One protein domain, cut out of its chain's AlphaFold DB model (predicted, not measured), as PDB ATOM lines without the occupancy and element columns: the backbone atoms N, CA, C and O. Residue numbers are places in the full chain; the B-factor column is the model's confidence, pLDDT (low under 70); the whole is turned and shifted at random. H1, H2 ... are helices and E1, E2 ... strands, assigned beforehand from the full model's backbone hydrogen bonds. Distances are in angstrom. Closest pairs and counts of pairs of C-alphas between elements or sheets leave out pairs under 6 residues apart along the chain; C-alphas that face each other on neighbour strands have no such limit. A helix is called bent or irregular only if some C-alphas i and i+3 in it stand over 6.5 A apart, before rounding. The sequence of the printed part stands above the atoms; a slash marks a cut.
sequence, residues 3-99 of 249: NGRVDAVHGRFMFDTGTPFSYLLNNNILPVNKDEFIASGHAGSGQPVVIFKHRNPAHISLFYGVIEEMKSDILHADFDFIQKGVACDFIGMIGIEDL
ATOM      1  N   ASN A   3     255.926 210.467 121.874       93.62
ATOM      2  CA  ASN A   3     256.931 209.738 122.644       93.62
ATOM      3  C   ASN A   3     257.780 210.722 123.456       93.62
ATOM      4  O   ASN A   3     258.259 211.726 122.923       93.62
ATOM      5  N   GLY A   4     258.019 210.393 124.719       94.81
ATOM      6  CA  GLY A   4     258.830 211.207 125.607       94.81
ATOM      7  C   GLY A   4     259.309 210.450 126.836       94.81
ATOM      8  O   GLY A   4     259.192 209.225 126.932       94.81
ATOM      9  N   ARG A   5     259.871 211.194 127.779       95.62
ATOM     10  CA  ARG A   5     260.267 210.693 129.093       95.62
ATOM     11  C   ARG A   5     260.070 211.757 130.164       95.62
ATOM     12  O   ARG A   5     260.143 212.948 129.866       95.62
ATOM     13  N   VAL A   6     259.875 211.295 131.392       96.19
ATOM     14  CA  VAL A   6     260.038 212.091 132.612       96.19
ATOM     15  C   VAL A   6     261.114 211.407 133.443       96.19
ATOM     16  O   VAL A   6     260.972 210.239 133.807       96.19
ATOM     17  N   ASP A   7     262.217 212.109 133.679       94.81
ATOM     18  CA  ASP A   7     263.441 211.577 134.273       94.81
ATOM     19  C   ASP A   7     263.890 210.274 133.583       94.81
ATOM     20  O   ASP A   7     264.260 210.274 132.405       94.81
ATOM     21  N   ALA A   8     263.853 209.149 134.302       94.69
ATOM     22  CA  ALA A   8     264.233 207.833 133.795       94.69
ATOM     23  C   ALA A   8     263.068 207.047 133.161       94.69
ATOM     24  O   ALA A   8     263.292 205.983 132.583       94.69
ATOM     25  N   VAL A   9     261.824 207.528 133.271       97.00
ATOM     26  CA  VAL A   9     260.637 206.798 132.813       97.00
ATOM     27  C   VAL A   9     260.290 207.208 131.388       97.00
ATOM     28  O   VAL A   9     259.863 208.333 131.135       97.00
ATOM     29  N   HIS A  10     260.451 206.274 130.454       96.38
ATOM     30  CA  HIS A  10     260.022 206.433 129.067       96.38
ATOM     31  C   HIS A  10     258.536 206.109 128.913       96.38
ATOM     32  O   HIS A  10     258.020 205.194 129.554       96.38
ATOM     33  N   GLY A  11     257.870 206.820 128.012       96.50
ATOM     34  CA  GLY A  11     256.481 206.546 127.683       96.50
ATOM     35  C   GLY A  11     255.916 207.523 126.666       96.50
ATOM     36  O   GLY A  11     256.636 208.088 125.835       96.50
ATOM     37  N   ARG A  12     254.600 207.711 126.721       95.62
ATOM     38  CA  ARG A  12     253.860 208.545 125.774       95.62
ATOM     39  C   ARG A  12     253.023 209.605 126.472       95.62
ATOM     40  O   ARG A  12     252.244 209.300 127.374       95.62
ATOM     41  N   PHE A  13     253.143 210.831 125.979       95.25
ATOM     42  CA  PHE A  13     252.261 211.938 126.310       95.25
ATOM     43  C   PHE A  13     251.054 211.982 125.370       95.25
ATOM     44  O   PHE A  13     251.165 211.704 124.171       95.25
ATOM     45  N   MET A  14     249.896 212.369 125.891       94.94
ATOM     46  CA  MET A  14     248.766 212.813 125.075       94.94
ATOM     47  C   MET A  14     248.871 214.321 124.869       94.94
ATOM     48  O   MET A  14     249.102 215.041 125.829       94.94
ATOM     49  N   PHE A  15     248.715 214.795 123.636       94.12
ATOM     50  CA  PHE A  15     248.531 216.224 123.400       94.12
ATOM     51  C   PHE A  15     247.049 216.539 123.578       94.12
ATOM     52  O   PHE A  15     246.229 216.035 122.805       94.12
ATOM     53  N   ASP A  16     246.711 217.299 124.611       94.25
ATOM     54  CA  ASP A  16     245.347 217.469 125.098       94.25
ATOM     55  C   ASP A  16     245.017 218.949 125.307       94.25
ATOM     56  O   ASP A  16     245.321 219.538 126.344       94.25
ATOM     57  N   THR A  17     244.345 219.557 124.331       93.31
ATOM     58  CA  THR A  17     243.896 220.949 124.432       93.31
ATOM     59  C   THR A  17     242.868 221.173 125.547       93.31
ATOM     60  O   THR A  17     242.697 222.314 125.966       93.31
ATOM     61  N   GLY A  18     242.203 220.120 126.044       91.94
ATOM     62  CA  GLY A  18     241.321 220.164 127.214       91.94
ATOM     63  C   GLY A  18     242.057 220.260 128.549       91.94
ATOM     64  O   GLY A  18     241.448 220.630 129.554       91.94
ATOM     65  N   THR A  19     243.367 220.002 128.572       92.75
ATOM     66  CA  THR A  19     244.205 220.189 129.758       92.75
ATOM     67  C   THR A  19     244.695 221.647 129.835       92.75
ATOM     68  O   THR A  19     245.485 222.074 128.991       92.75
ATOM     69  N   PRO A  20     244.303 222.430 130.863       90.75
ATOM     70  CA  PRO A  20     244.615 223.862 130.964       90.75
ATOM     71  C   PRO A  20     246.016 224.152 131.538       90.75
ATOM     72  O   PRO A  20     246.288 225.259 131.987       90.75
ATOM     73  N   PHE A  21     246.893 223.152 131.585       91.88
ATOM     74  CA  PHE A  21     248.239 223.235 132.160       91.88
ATOM     75  C   PHE A  21     249.272 222.855 131.105       91.88
ATOM     76  O   PHE A  21     248.938 222.152 130.159       91.88
ATOM     77  N   SER A  22     250.537 223.244 131.269       92.38
ATOM     78  CA  SER A  22     251.596 222.827 130.337       92.38
ATOM     79  C   SER A  22     251.753 221.304 130.343       92.38
ATOM     80  O   SER A  22     251.776 220.665 129.295       92.38
ATOM     81  N   TYR A  23     251.776 220.720 131.546       95.12
ATOM     82  CA  TYR A  23     251.864 219.282 131.768       95.12
ATOM     83  C   TYR A  23     250.928 218.842 132.889       95.12
ATOM     84  O   TYR A  23     250.801 219.521 133.910       95.12
ATOM     85  N   LEU A  24     250.333 217.663 132.717       97.00
ATOM     86  CA  LEU A  24     249.619 216.949 133.768       97.00
ATOM     87  C   LEU A  24     250.087 215.491 133.772       97.00
ATOM     88  O   LEU A  24     249.736 214.701 132.897       97.00
ATOM     89  N   LEU A  25     250.956 215.158 134.722       97.81
ATOM     90  CA  LEU A  25     251.680 213.888 134.744       97.81
ATOM     91  C   LEU A  25     250.862 212.744 135.355       97.81
ATOM     92  O   LEU A  25     250.007 212.955 136.215       97.81
ATOM     93  N   ASN A  26     251.170 211.514 134.939       97.94
ATOM     94  CA  ASN A  26     250.542 210.306 135.461       97.94
ATOM     95  C   ASN A  26     251.335 209.692 136.622       97.94
ATOM     96  O   ASN A  26     252.345 209.013 136.424       97.94
ATOM     97  N   ASN A  27     250.838 209.880 137.840       97.38
ATOM     98  CA  ASN A  27     251.482 209.417 139.068       97.38
ATOM     99  C   ASN A  27     251.246 207.936 139.400       97.38
ATOM    100  O   ASN A  27     251.790 207.452 140.389       97.38
ATOM    101  N   ASN A  28     250.484 207.210 138.573       97.00
ATOM    102  CA  ASN A  28     250.389 205.754 138.670       97.00
ATOM    103  C   ASN A  28     251.671 205.059 138.178       97.00
ATOM    104  O   ASN A  28     252.013 203.977 138.647       97.00
ATOM    105  N   ILE A  29     252.398 205.681 137.240       96.38
ATOM    106  CA  ILE A  29     253.651 205.140 136.683       96.38
ATOM    107  C   ILE A  29     254.876 205.992 137.019       96.38
ATOM    108  O   ILE A  29     255.985 205.465 137.102       96.38
ATOM    109  N   LEU A  30     254.700 207.299 137.216       97.12
ATOM    110  CA  LEU A  30     255.801 208.203 137.527       97.12
ATOM    111  C   LEU A  30     256.050 208.283 139.038       97.12
ATOM    112  O   LEU A  30     255.098 208.481 139.797       97.12
ATOM    113  N   PRO A  31     257.316 208.206 139.490       93.69
ATOM    114  CA  PRO A  31     257.680 208.286 140.903       93.69
ATOM    115  C   PRO A  31     257.691 209.743 141.408       93.69
ATOM    116  O   PRO A  31     258.710 210.244 141.876       93.69
ATOM    117  N   VAL A  32     256.559 210.440 141.292       94.56
ATOM    118  CA  VAL A  32     256.380 211.837 141.722       94.56
ATOM    119  C   VAL A  32     255.722 211.906 143.101       94.56
ATOM    120  O   VAL A  32     254.744 211.207 143.382       94.56
ATOM    121  N   ASN A  33     256.240 212.768 143.976       94.75
ATOM    122  CA  ASN A  33     255.707 212.930 145.329       94.75
ATOM    123  C   ASN A  33     254.435 213.782 145.326       94.75
ATOM    124  O   ASN A  33     254.376 214.817 144.671       94.75
ATOM    125  N   LYS A  34     253.439 213.376 146.122       96.94
ATOM    126  CA  LYS A  34     252.193 214.125 146.358       96.94
ATOM    127  C   LYS A  34     252.418 215.234 147.396       96.94
ATOM    128  O   LYS A  34     251.845 215.179 148.482       96.94
ATOM    129  N   ASP A  35     253.292 216.192 147.088       97.62
ATOM    130  CA  ASP A  35     253.777 217.193 148.053       97.62
ATOM    131  C   ASP A  35     252.672 218.160 148.511       97.62
ATOM    132  O   ASP A  35     252.644 218.590 149.663       97.62
ATOM    133  N   GLU A  36     251.746 218.504 147.614       97.94
ATOM    134  CA  GLU A  36     250.656 219.445 147.881       97.94
ATOM    135  C   GLU A  36     249.375 219.004 147.164       97.94
ATOM    136  O   GLU A  36     249.396 218.685 145.976       97.94
ATOM    137  N   PHE A  37     248.247 218.985 147.880       97.94
ATOM    138  CA  PHE A  37     246.924 218.801 147.282       97.94
ATOM    139  C   PHE A  37     246.490 220.087 146.576       97.94
ATOM    140  O   PHE A  37     246.550 221.161 147.171       97.94
ATOM    141  N   ILE A  38     246.011 219.965 145.338       97.62
ATOM    142  CA  ILE A  38     245.582 221.108 144.524       97.62
ATOM    143  C   ILE A  38     244.069 221.114 144.345       97.62
ATOM    144  O   ILE A  38     243.421 222.120 144.626       97.62
ATOM    145  N   ALA A  39     243.500 220.004 143.874       96.19
ATOM    146  CA  ALA A  39     242.076 219.907 143.577       96.19
ATOM    147  C   ALA A  39     241.610 218.449 143.458       96.19
ATOM    148  O   ALA A  39     242.410 217.527 143.288       96.19
ATOM    149  N   SER A  40     240.294 218.251 143.477       95.94
ATOM    150  CA  SER A  40     239.640 217.006 143.076       95.94
ATOM    151  C   SER A  40     238.475 217.292 142.128       95.94
ATOM    152  O   SER A  40     237.874 218.364 142.160       95.94
ATOM    153  N   GLY A  41     238.172 216.331 141.263       92.00
ATOM    154  CA  GLY A  41     237.136 216.443 140.245       92.00
ATOM    155  C   GLY A  41     236.956 215.129 139.498       92.00
ATOM    156  O   GLY A  41     237.229 214.060 140.044       92.00
ATOM    157  N   HIS A  42     236.506 215.211 138.250       88.12
ATOM    158  CA  HIS A  42     236.358 214.057 137.369       88.12
ATOM    159  C   HIS A  42     236.970 214.362 135.999       88.12
ATOM    160  O   HIS A  42     236.946 215.508 135.552       88.12
ATOM    161  N   ALA A  43     237.512 213.341 135.340       83.38
ATOM    162  CA  ALA A  43     237.868 213.410 133.928       83.38
ATOM    163  C   ALA A  43     236.605 213.585 133.066       83.38
ATOM    164  O   ALA A  43     235.499 213.273 133.513       83.38
ATOM    165  N   GLY A  44     236.763 214.001 131.804       71.88
ATOM    166  CA  GLY A  44     235.641 214.113 130.859       71.88
ATOM    167  C   GLY A  44     234.860 212.804 130.664       71.88
ATOM    168  O   GLY A  44     233.675 212.830 130.366       71.88
ATOM    169  N   SER A  45     235.504 211.660 130.906       72.00
ATOM    170  CA  SER A  45     234.908 210.318 130.889       72.00
ATOM    171  C   SER A  45     234.294 209.868 132.229       72.00
ATOM    172  O   SER A  45     233.848 208.729 132.351       72.00
ATOM    173  N   GLY A  46     234.273 210.737 133.246       80.88
ATOM    174  CA  GLY A  46     233.583 210.522 134.522       80.88
ATOM    175  C   GLY A  46     234.394 209.833 135.624       80.88
ATOM    176  O   GLY A  46     233.898 209.699 136.738       80.88
ATOM    177  N   GLN A  47     235.632 209.402 135.373       87.31
ATOM    178  CA  GLN A  47     236.496 208.833 136.414       87.31
ATOM    179  C   GLN A  47     236.926 209.928 137.399       87.31
ATOM    180  O   GLN A  47     237.279 211.023 136.957       87.31
ATOM    181  N   PRO A  48     236.934 209.659 138.715       90.81
ATOM    182  CA  PRO A  48     237.405 210.624 139.698       90.81
ATOM    183  C   PRO A  48     238.900 210.895 139.511       90.81
ATOM    184  O   PRO A  48     239.690 209.977 139.299       90.81
ATOM    185  N   VAL A  49     239.286 212.161 139.626       94.56
ATOM    186  CA  VAL A  49     240.667 212.630 139.492       94.56
ATOM    187  C   VAL A  49     241.012 213.486 140.703       94.56
ATOM    188  O   VAL A  49     240.263 214.387 141.082       94.56
ATOM    189  N   VAL A  50     242.168 213.214 141.310       97.38
ATOM    190  CA  VAL A  50     242.736 214.027 142.389       97.38
ATOM    191  C   VAL A  50     244.094 214.539 141.941       97.38
ATOM    192  O   VAL A  50     244.980 213.746 141.621       97.38
ATOM    193  N   ILE A  51     244.234 215.861 141.912       97.62
ATOM    194  CA  ILE A  51     245.420 216.554 141.424       97.62
ATOM    195  C   ILE A  51     246.297 216.936 142.610       97.62
ATOM    196  O   ILE A  51     245.861 217.596 143.560       97.62
ATOM    197  N   PHE A  52     247.557 216.546 142.503       98.38
ATOM    198  CA  PHE A  52     248.630 216.929 143.400       98.38
ATOM    199  C   PHE A  52     249.679 217.732 142.636       98.38
ATOM    200  O   PHE A  52     249.713 217.728 141.402       98.38
ATOM    201  N   LYS A  53     250.538 218.416 143.379       97.94
ATOM    202  CA  LYS A  53     251.719 219.098 142.864       97.94
ATOM    203  C   LYS A  53     252.970 218.426 143.409       97.94
ATOM    204  O   LYS A  53     253.068 218.194 144.614       97.94
ATOM    205  N   HIS A  54     253.918 218.195 142.511       96.38
ATOM    206  CA  HIS A  54     255.273 217.780 142.819       96.38
ATOM    207  C   HIS A  54     256.198 218.998 142.770       96.38
ATOM    208  O   HIS A  54     256.290 219.666 141.739       96.38
ATOM    209  N   ARG A  55     256.869 219.315 143.880       94.94
ATOM    210  CA  ARG A  55     257.676 220.545 143.990       94.94
ATOM    211  C   ARG A  55     259.083 220.397 143.430       94.94
ATOM    212  O   ARG A  55     259.652 221.382 142.960       94.94
ATOM    213  N   ASN A  56     259.655 219.196 143.487       93.31
ATOM    214  CA  ASN A  56     261.005 219.000 142.972       93.31
ATOM    215  C   ASN A  56     261.002 219.095 141.441       93.31
ATOM    216  O   ASN A  56     260.037 218.672 140.800       93.31
ATOM    217  N   PRO A  57     262.070 219.646 140.843       93.81
ATOM    218  CA  PRO A  57     262.176 219.680 139.399       93.81
ATOM    219  C   PRO A  57     262.232 218.269 138.808       93.81
ATOM    220  O   PRO A  57     262.992 217.436 139.301       93.81
ATOM    221  N   ALA A  58     261.489 218.035 137.727       94.12
ATOM    222  CA  ALA A  58     261.607 216.834 136.904       94.12
ATOM    223  C   ALA A  58     262.083 217.202 135.496       94.12
ATOM    224  O   ALA A  58     261.767 218.279 134.973       94.12
ATOM    225  N   HIS A  59     262.849 216.306 134.881       94.88
ATOM    226  CA  HIS A  59     263.341 216.469 133.521       94.88
ATOM    227  C   HIS A  59     262.355 215.867 132.523       94.88
ATOM    228  O   HIS A  59     262.158 214.652 132.493       94.88
ATOM    229  N   ILE A  60     261.757 216.699 131.678       94.56
ATOM    230  CA  ILE A  60     260.809 216.274 130.649       94.56
ATOM    231  C   ILE A  60     261.512 216.318 129.293       94.56
ATOM    232  O   ILE A  60     262.174 217.299 128.958       94.56
ATOM    233  N   SER A  61     261.383 215.249 128.501       93.06
ATOM    234  CA  SER A  61     261.907 215.221 127.130       93.06
ATOM    235  C   SER A  61     260.898 214.675 126.126       93.06
ATOM    236  O   SER A  61     260.237 213.676 126.407       93.06
ATOM    237  N   LEU A  62     260.836 215.268 124.929       90.19
ATOM    238  CA  LEU A  62     260.004 214.814 123.807       90.19
ATOM    239  C   LEU A  62     260.876 214.405 122.608       90.19
ATOM    240  O   LEU A  62     261.686 215.190 122.113       90.19
ATOM    241  N   PHE A  63     260.706 213.173 122.115       73.38
ATOM    242  CA  PHE A  63     261.653 212.543 121.180       73.38
ATOM    243  C   PHE A  63     261.526 212.983 119.707       73.38
ATOM    244  O   PHE A  63     262.451 212.745 118.937       73.38
ATOM    245  N   TYR A  64     260.444 213.662 119.306       60.28
ATOM    246  CA  TYR A  64     260.206 214.116 117.917       60.28
ATOM    247  C   TYR A  64     260.151 215.648 117.768       60.28
ATOM    248  O   TYR A  64     259.370 216.189 116.994       60.28
ATOM    249  N   GLY A  65     260.995 216.342 118.531       57.12
ATOM    250  CA  GLY A  65     261.162 217.801 118.460       57.12
ATOM    251  C   GLY A  65     262.229 218.372 119.401       57.12
ATOM    252  O   GLY A  65     262.331 219.586 119.506       57.12
ATOM    253  N   VAL A  66     262.986 217.498 120.088       65.31
ATOM    254  CA  VAL A  66     264.027 217.784 121.099       65.31
ATOM    255  C   VAL A  66     263.662 218.965 122.000       65.31
ATOM    256  O   VAL A  66     264.409 219.927 122.149       65.31
ATOM    257  N   ILE A  67     262.479 218.876 122.608       78.12
ATOM    258  CA  ILE A  67     262.199 219.640 123.820       78.12
ATOM    259  C   ILE A  67     262.840 218.848 124.950       78.12
ATOM    260  O   ILE A  67     262.470 217.694 125.169       78.12
ATOM    261  N   GLU A  68     263.817 219.453 125.612       88.62
ATOM    262  CA  GLU A  68     264.363 219.007 126.887       88.62
ATOM    263  C   GLU A  68     264.264 220.173 127.859       88.62
ATOM    264  O   GLU A  68     264.798 221.254 127.610       88.62
ATOM    265  N   GLU A  69     263.548 219.964 128.953       91.12
ATOM    266  CA  GLU A  69     263.327 221.013 129.930       91.12
ATOM    267  C   GLU A  69     263.246 220.460 131.345       91.12
ATOM    268  O   GLU A  69     262.918 219.298 131.589       91.12
ATOM    269  N   MET A  70     263.557 221.336 132.289       93.00
ATOM    270  CA  MET A  70     263.429 221.076 133.709       93.00
ATOM    271  C   MET A  70     262.267 221.913 134.233       93.00
ATOM    272  O   MET A  70     262.301 223.142 134.152       93.00
ATOM    273  N   LYS A  71     261.233 221.253 134.757       92.25
ATOM    274  CA  LYS A  71     260.022 221.907 135.265       92.25
ATOM    275  C   LYS A  71     259.870 221.607 136.751       92.25
ATOM    276  O   LYS A  71     259.974 220.455 137.158       92.25
ATOM    277  N   SER A  72     259.644 222.641 137.556       91.62
ATOM    278  CA  SER A  72     259.224 222.522 138.956       91.62
ATOM    279  C   SER A  72     257.710 222.685 139.073       91.62
ATOM    280  O   SER A  72     257.053 223.077 138.109       91.62
ATOM    281  N   ASP A  73     257.167 222.398 140.258       94.38
ATOM    282  CA  ASP A  73     255.743 222.581 140.575       94.38
ATOM    283  C   ASP A  73     254.796 221.869 139.592       94.38
ATOM    284  O   ASP A  73     253.721 222.368 139.250       94.38
ATOM    285  N   ILE A  74     255.197 220.682 139.134       94.88
ATOM    286  CA  ILE A  74     254.464 219.936 138.115       94.88
ATOM    287  C   ILE A  74     253.210 219.315 138.726       94.88
ATOM    288  O   ILE A  74     253.256 218.656 139.769       94.88
ATOM    289  N   LEU A  75     252.081 219.487 138.043       97.44
ATOM    290  CA  LEU A  75     250.823 218.864 138.425       97.44
ATOM    291  C   LEU A  75     250.770 217.408 137.975       97.44
ATOM    292  O   LEU A  75     251.239 217.045 136.894       97.44
ATOM    293  N   HIS A  76     250.161 216.563 138.800       98.00
ATOM    294  CA  HIS A  76     250.024 215.144 138.515       98.00
ATOM    295  C   HIS A  76     248.773 214.543 139.153       98.00
ATOM    296  O   HIS A  76     248.305 214.978 140.206       98.00
ATOM    297  N   ALA A  77     248.257 213.497 138.522       97.75
ATOM    298  CA  ALA A  77     247.103 212.732 138.970       97.75
ATOM    299  C   ALA A  77     247.258 211.255 138.581       97.75
ATOM    300  O   ALA A  77     248.170 210.892 137.839       97.75
ATOM    301  N   ASP A  78     246.391 210.405 139.123       96.88
ATOM    302  CA  ASP A  78     246.332 208.994 138.747       96.88
ATOM    303  C   ASP A  78     245.485 208.847 137.475       96.88
ATOM    304  O   ASP A  78     244.289 209.151 137.477       96.88
ATOM    305  N   PHE A  79     246.118 208.398 136.389       95.94
ATOM    306  CA  PHE A  79     245.473 208.144 135.101       95.94
ATOM    307  C   PHE A  79     245.558 206.672 134.681       95.94
ATOM    308  O   PHE A  79     245.625 206.358 133.487       95.94
ATOM    309  N   ASP A  80     245.517 205.745 135.636       94.69
ATOM    310  CA  ASP A  80     245.513 204.301 135.373       94.69
ATOM    311  C   ASP A  80     244.408 203.869 134.385       94.69
ATOM    312  O   ASP A  80     244.595 202.967 133.565       94.69
ATOM    313  N   PHE A  81     243.268 204.567 134.368       91.38
ATOM    314  CA  PHE A  81     242.193 204.308 133.405       91.38
ATOM    315  C   PHE A  81     242.607 204.580 131.945       91.38
ATOM    316  O   PHE A  81     242.219 203.825 131.051       91.38
ATOM    317  N   ILE A  82     243.447 205.591 131.690       91.75
ATOM    318  CA  ILE A  82     244.024 205.845 130.358       91.75
ATOM    319  C   ILE A  82     245.075 204.781 130.038       91.75
ATOM    320  O   ILE A  82     245.140 204.307 128.902       91.75
ATOM    321  N   GLN A  83     245.853 204.338 131.029       92.06
ATOM    322  CA  GLN A  83     246.826 203.265 130.818       92.06
ATOM    323  C   GLN A  83     246.174 201.953 130.396       92.06
ATOM    324  O   GLN A  83     246.647 201.284 129.477       92.06
ATOM    325  N   LYS A  84     245.057 201.607 131.036       89.88
ATOM    326  CA  LYS A  84     244.294 200.390 130.744       89.88
ATOM    327  C   LYS A  84     243.499 200.478 129.441       89.88
ATOM    328  O   LYS A  84     243.289 199.450 128.801       89.88
ATOM    329  N   GLY A  85     243.038 201.672 129.061       84.31
ATOM    330  CA  GLY A  85     242.155 201.868 127.907       84.31
ATOM    331  C   GLY A  85     242.839 202.320 126.613       84.31
ATOM    332  O   GLY A  85     242.353 201.995 125.533       84.31
ATOM    333  N   VAL A  86     243.948 203.062 126.702       87.06
ATOM    334  CA  VAL A  86     244.532 203.805 125.568       87.06
ATOM    335  C   VAL A  86     246.005 203.461 125.342       87.06
ATOM    336  O   VAL A  86     246.383 203.080 124.233       87.06
ATOM    337  N   ALA A  87     246.856 203.602 126.363       92.38
ATOM    338  CA  ALA A  87     248.304 203.422 126.228       92.38
ATOM    339  C   ALA A  87     248.947 202.993 127.555       92.38
ATOM    340  O   ALA A  87     249.055 203.799 128.470       92.38
ATOM    341  N   CYS A  88     249.428 201.750 127.658       95.12
ATOM    342  CA  CYS A  88     249.964 201.193 128.911       95.12
ATOM    343  C   CYS A  88     251.150 201.976 129.516       95.12
ATOM    344  O   CYS A  88     251.323 202.009 130.732       95.12
ATOM    345  N   ASP A  89     251.926 202.647 128.675       96.88
ATOM    346  CA  ASP A  89     253.059 203.528 128.978       96.88
ATOM    347  C   ASP A  89     252.657 205.020 128.978       96.88
ATOM    348  O   ASP A  89     253.470 205.895 128.674       96.88
ATOM    349  N   PHE A  90     251.390 205.334 129.265       97.56
ATOM    350  CA  PHE A  90     250.911 206.709 129.376       97.56
ATOM    351  C   PHE A  90     251.539 207.413 130.580       97.56
ATOM    352  O   PHE A  90     251.257 207.066 131.728       97.56
ATOM    353  N   ILE A  91     252.361 208.426 130.310       97.69
ATOM    354  CA  ILE A  91     253.103 209.178 131.336       97.69
ATOM    355  C   ILE A  91     252.501 210.556 131.628       97.69
ATOM    356  O   ILE A  91     252.877 211.183 132.615       97.69
ATOM    357  N   GLY A  92     251.529 211.020 130.839       96.94
ATOM    358  CA  GLY A  92     250.804 212.256 131.131       96.94
ATOM    359  C   GLY A  92     250.266 212.973 129.900       96.94
ATOM    360  O   GLY A  92     250.289 212.460 128.782       96.94
ATOM    361  N   MET A  93     249.800 214.193 130.117       96.12
ATOM    362  CA  MET A  93     249.247 215.081 129.100       96.12
ATOM    363  C   MET A  93     250.169 216.287 128.913       96.12
ATOM    364  O   MET A  93     250.747 216.778 129.882       96.12
ATOM    365  N   ILE A  94     250.291 216.745 127.672       94.56
ATOM    366  CA  ILE A  94     250.799 218.065 127.301       94.56
ATOM    367  C   ILE A  94     249.565 218.897 126.993       94.56
ATOM    368  O   ILE A  94     248.832 218.558 126.060       94.56
ATOM    369  N   GLY A  95     249.319 219.924 127.795       93.44
ATOM    370  CA  GLY A  95     248.141 220.763 127.635       93.44
ATOM    371  C   GLY A  95     248.406 222.050 126.868       93.44
ATOM    372  O   GLY A  95     249.456 222.241 126.251       93.44
ATOM    373  N   ILE A  96     247.410 222.932 126.878       91.81
ATOM    374  CA  ILE A  96     247.369 224.106 125.998       91.81
ATOM    375  C   ILE A  96     248.124 225.322 126.544       91.81
ATOM    376  O   ILE A  96     248.370 226.261 125.793       91.81
ATOM    377  N   GLU A  97     248.500 225.333 127.827       91.69
ATOM    378  CA  GLU A  97     248.991 226.542 128.513       91.69
ATOM    379  C   GLU A  97     250.191 227.193 127.810       91.69
ATOM    380  O   GLU A  97     250.183 228.402 127.584       91.69
ATOM    381  N   ASP A  98     251.172 226.392 127.385       88.44
ATOM    382  CA  ASP A  98     252.390 226.886 126.721       88.44
ATOM    383  C   ASP A  98     252.154 227.255 125.239       88.44
ATOM    384  O   ASP A  98     253.009 227.868 124.597       88.44
ATOM    385  N   LEU A  99     250.993 226.897 124.679       89.06
ATOM    386  CA  LEU A  99     250.660 227.059 123.260       89.06
ATOM    387  C   LEU A  99     249.511 228.033 122.993       89.06
ATOM    388  O   LEU A  99     249.351 228.454 121.853       89.06
TER     389      LEU A  99
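Overview. This is residues 3 to 99 of the 249 residues of an uncharacterized protein of Aeromonas sobria (UniProt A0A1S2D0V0). One strongly twisted sheet of nine strands is bent back on itself into two leaves, E4, E5, E8, E3 and E9 facing E1, E6 and E7, with E2 as the hinge. E3 and E9 lie near the middle, the hairpins E4-E5 and E6-E7 make the two edges of the sheet, and the short helix H1 only grazes it. The printed part has 97 residues, with nine named strands and one named helix in the order E1 E2 E3 E4 E5 E6 E7 E8 H1 E9. The sheet, in the order E4 E5 E8 E3 E9 E2 E1 E6 E7, is mixed, and the class is mostly strand. The whole is compact, with a radius of gyration of the C-alphas of 12.3 A, and rounded, spanning 34 by 28 by 26 A.

Along the chain. Find C-alpha 3 at (256.931, 209.738, 122.644), where E1, residues 3 to 6, begins. E2, residues 9 to 15, runs 18.0 A, and E3 is residues 23 to 26. From C-alpha 36 at (250.656, 219.445, 147.881), E4 runs 18.5 A to residue 42; E5, residues 48 to 54, runs 19.5 A. Next come E6, residues 58 to 62, E7, residues 67 to 71, E8, residues 74 to 77, and the helix H1, residues 80 to 85. E9, residues 90 to 94, ends at C-alpha 94, (250.799, 218.065, 127.301).

Arrangement. Begin at E3, whose centre is 1.1 A from the mean of the C-alphas. It is antiparallel to E9 at 166 degrees, N 93 and O 24 being 2.8 A apart, and parallel to E8 at 41 degrees, N 25 to O 75 being 2.9 A. Beyond E8, look for antiparallel E5, with N 52 to O 76 at 2.9 A, then edge strand E4, with N 49 to O 41 at 2.8 A. On the other side of E9, E2 is parallel to it, with N 94 to O 14 at 2.8 A. E2 pairs in a staggered way: residues 12 to 15 with E9, residues 9 to 12 with E1. The hairpin E1 and E2 has N 4 to O 11 at 2.9 A. Antiparallel E6 follows beside E1, with N 5 to O 61 at 2.9 A, then edge strand E7, with N 60 to O 69 at 2.8 A. The leaves face each other with 16 pairs of C-alphas within 11 A. E7 runs on into E8 at 89 degrees. H1 grazes the sheet with residues 80 to 84; its closest C-alphas to E9 are those of Gln 83 and Phe 90, 5.5 A. Every O i to N i+4 pair in H1 is within hydrogen-bond range.

Size, cuts and confidence. The two C-alphas farthest apart are those of Gly 46 and Val 66, 34.1 A. The printed part has no cut and no long link. Mean pLDDT of the printed part is 92.2; look for low confidence, under 70, at residues 64 to 66.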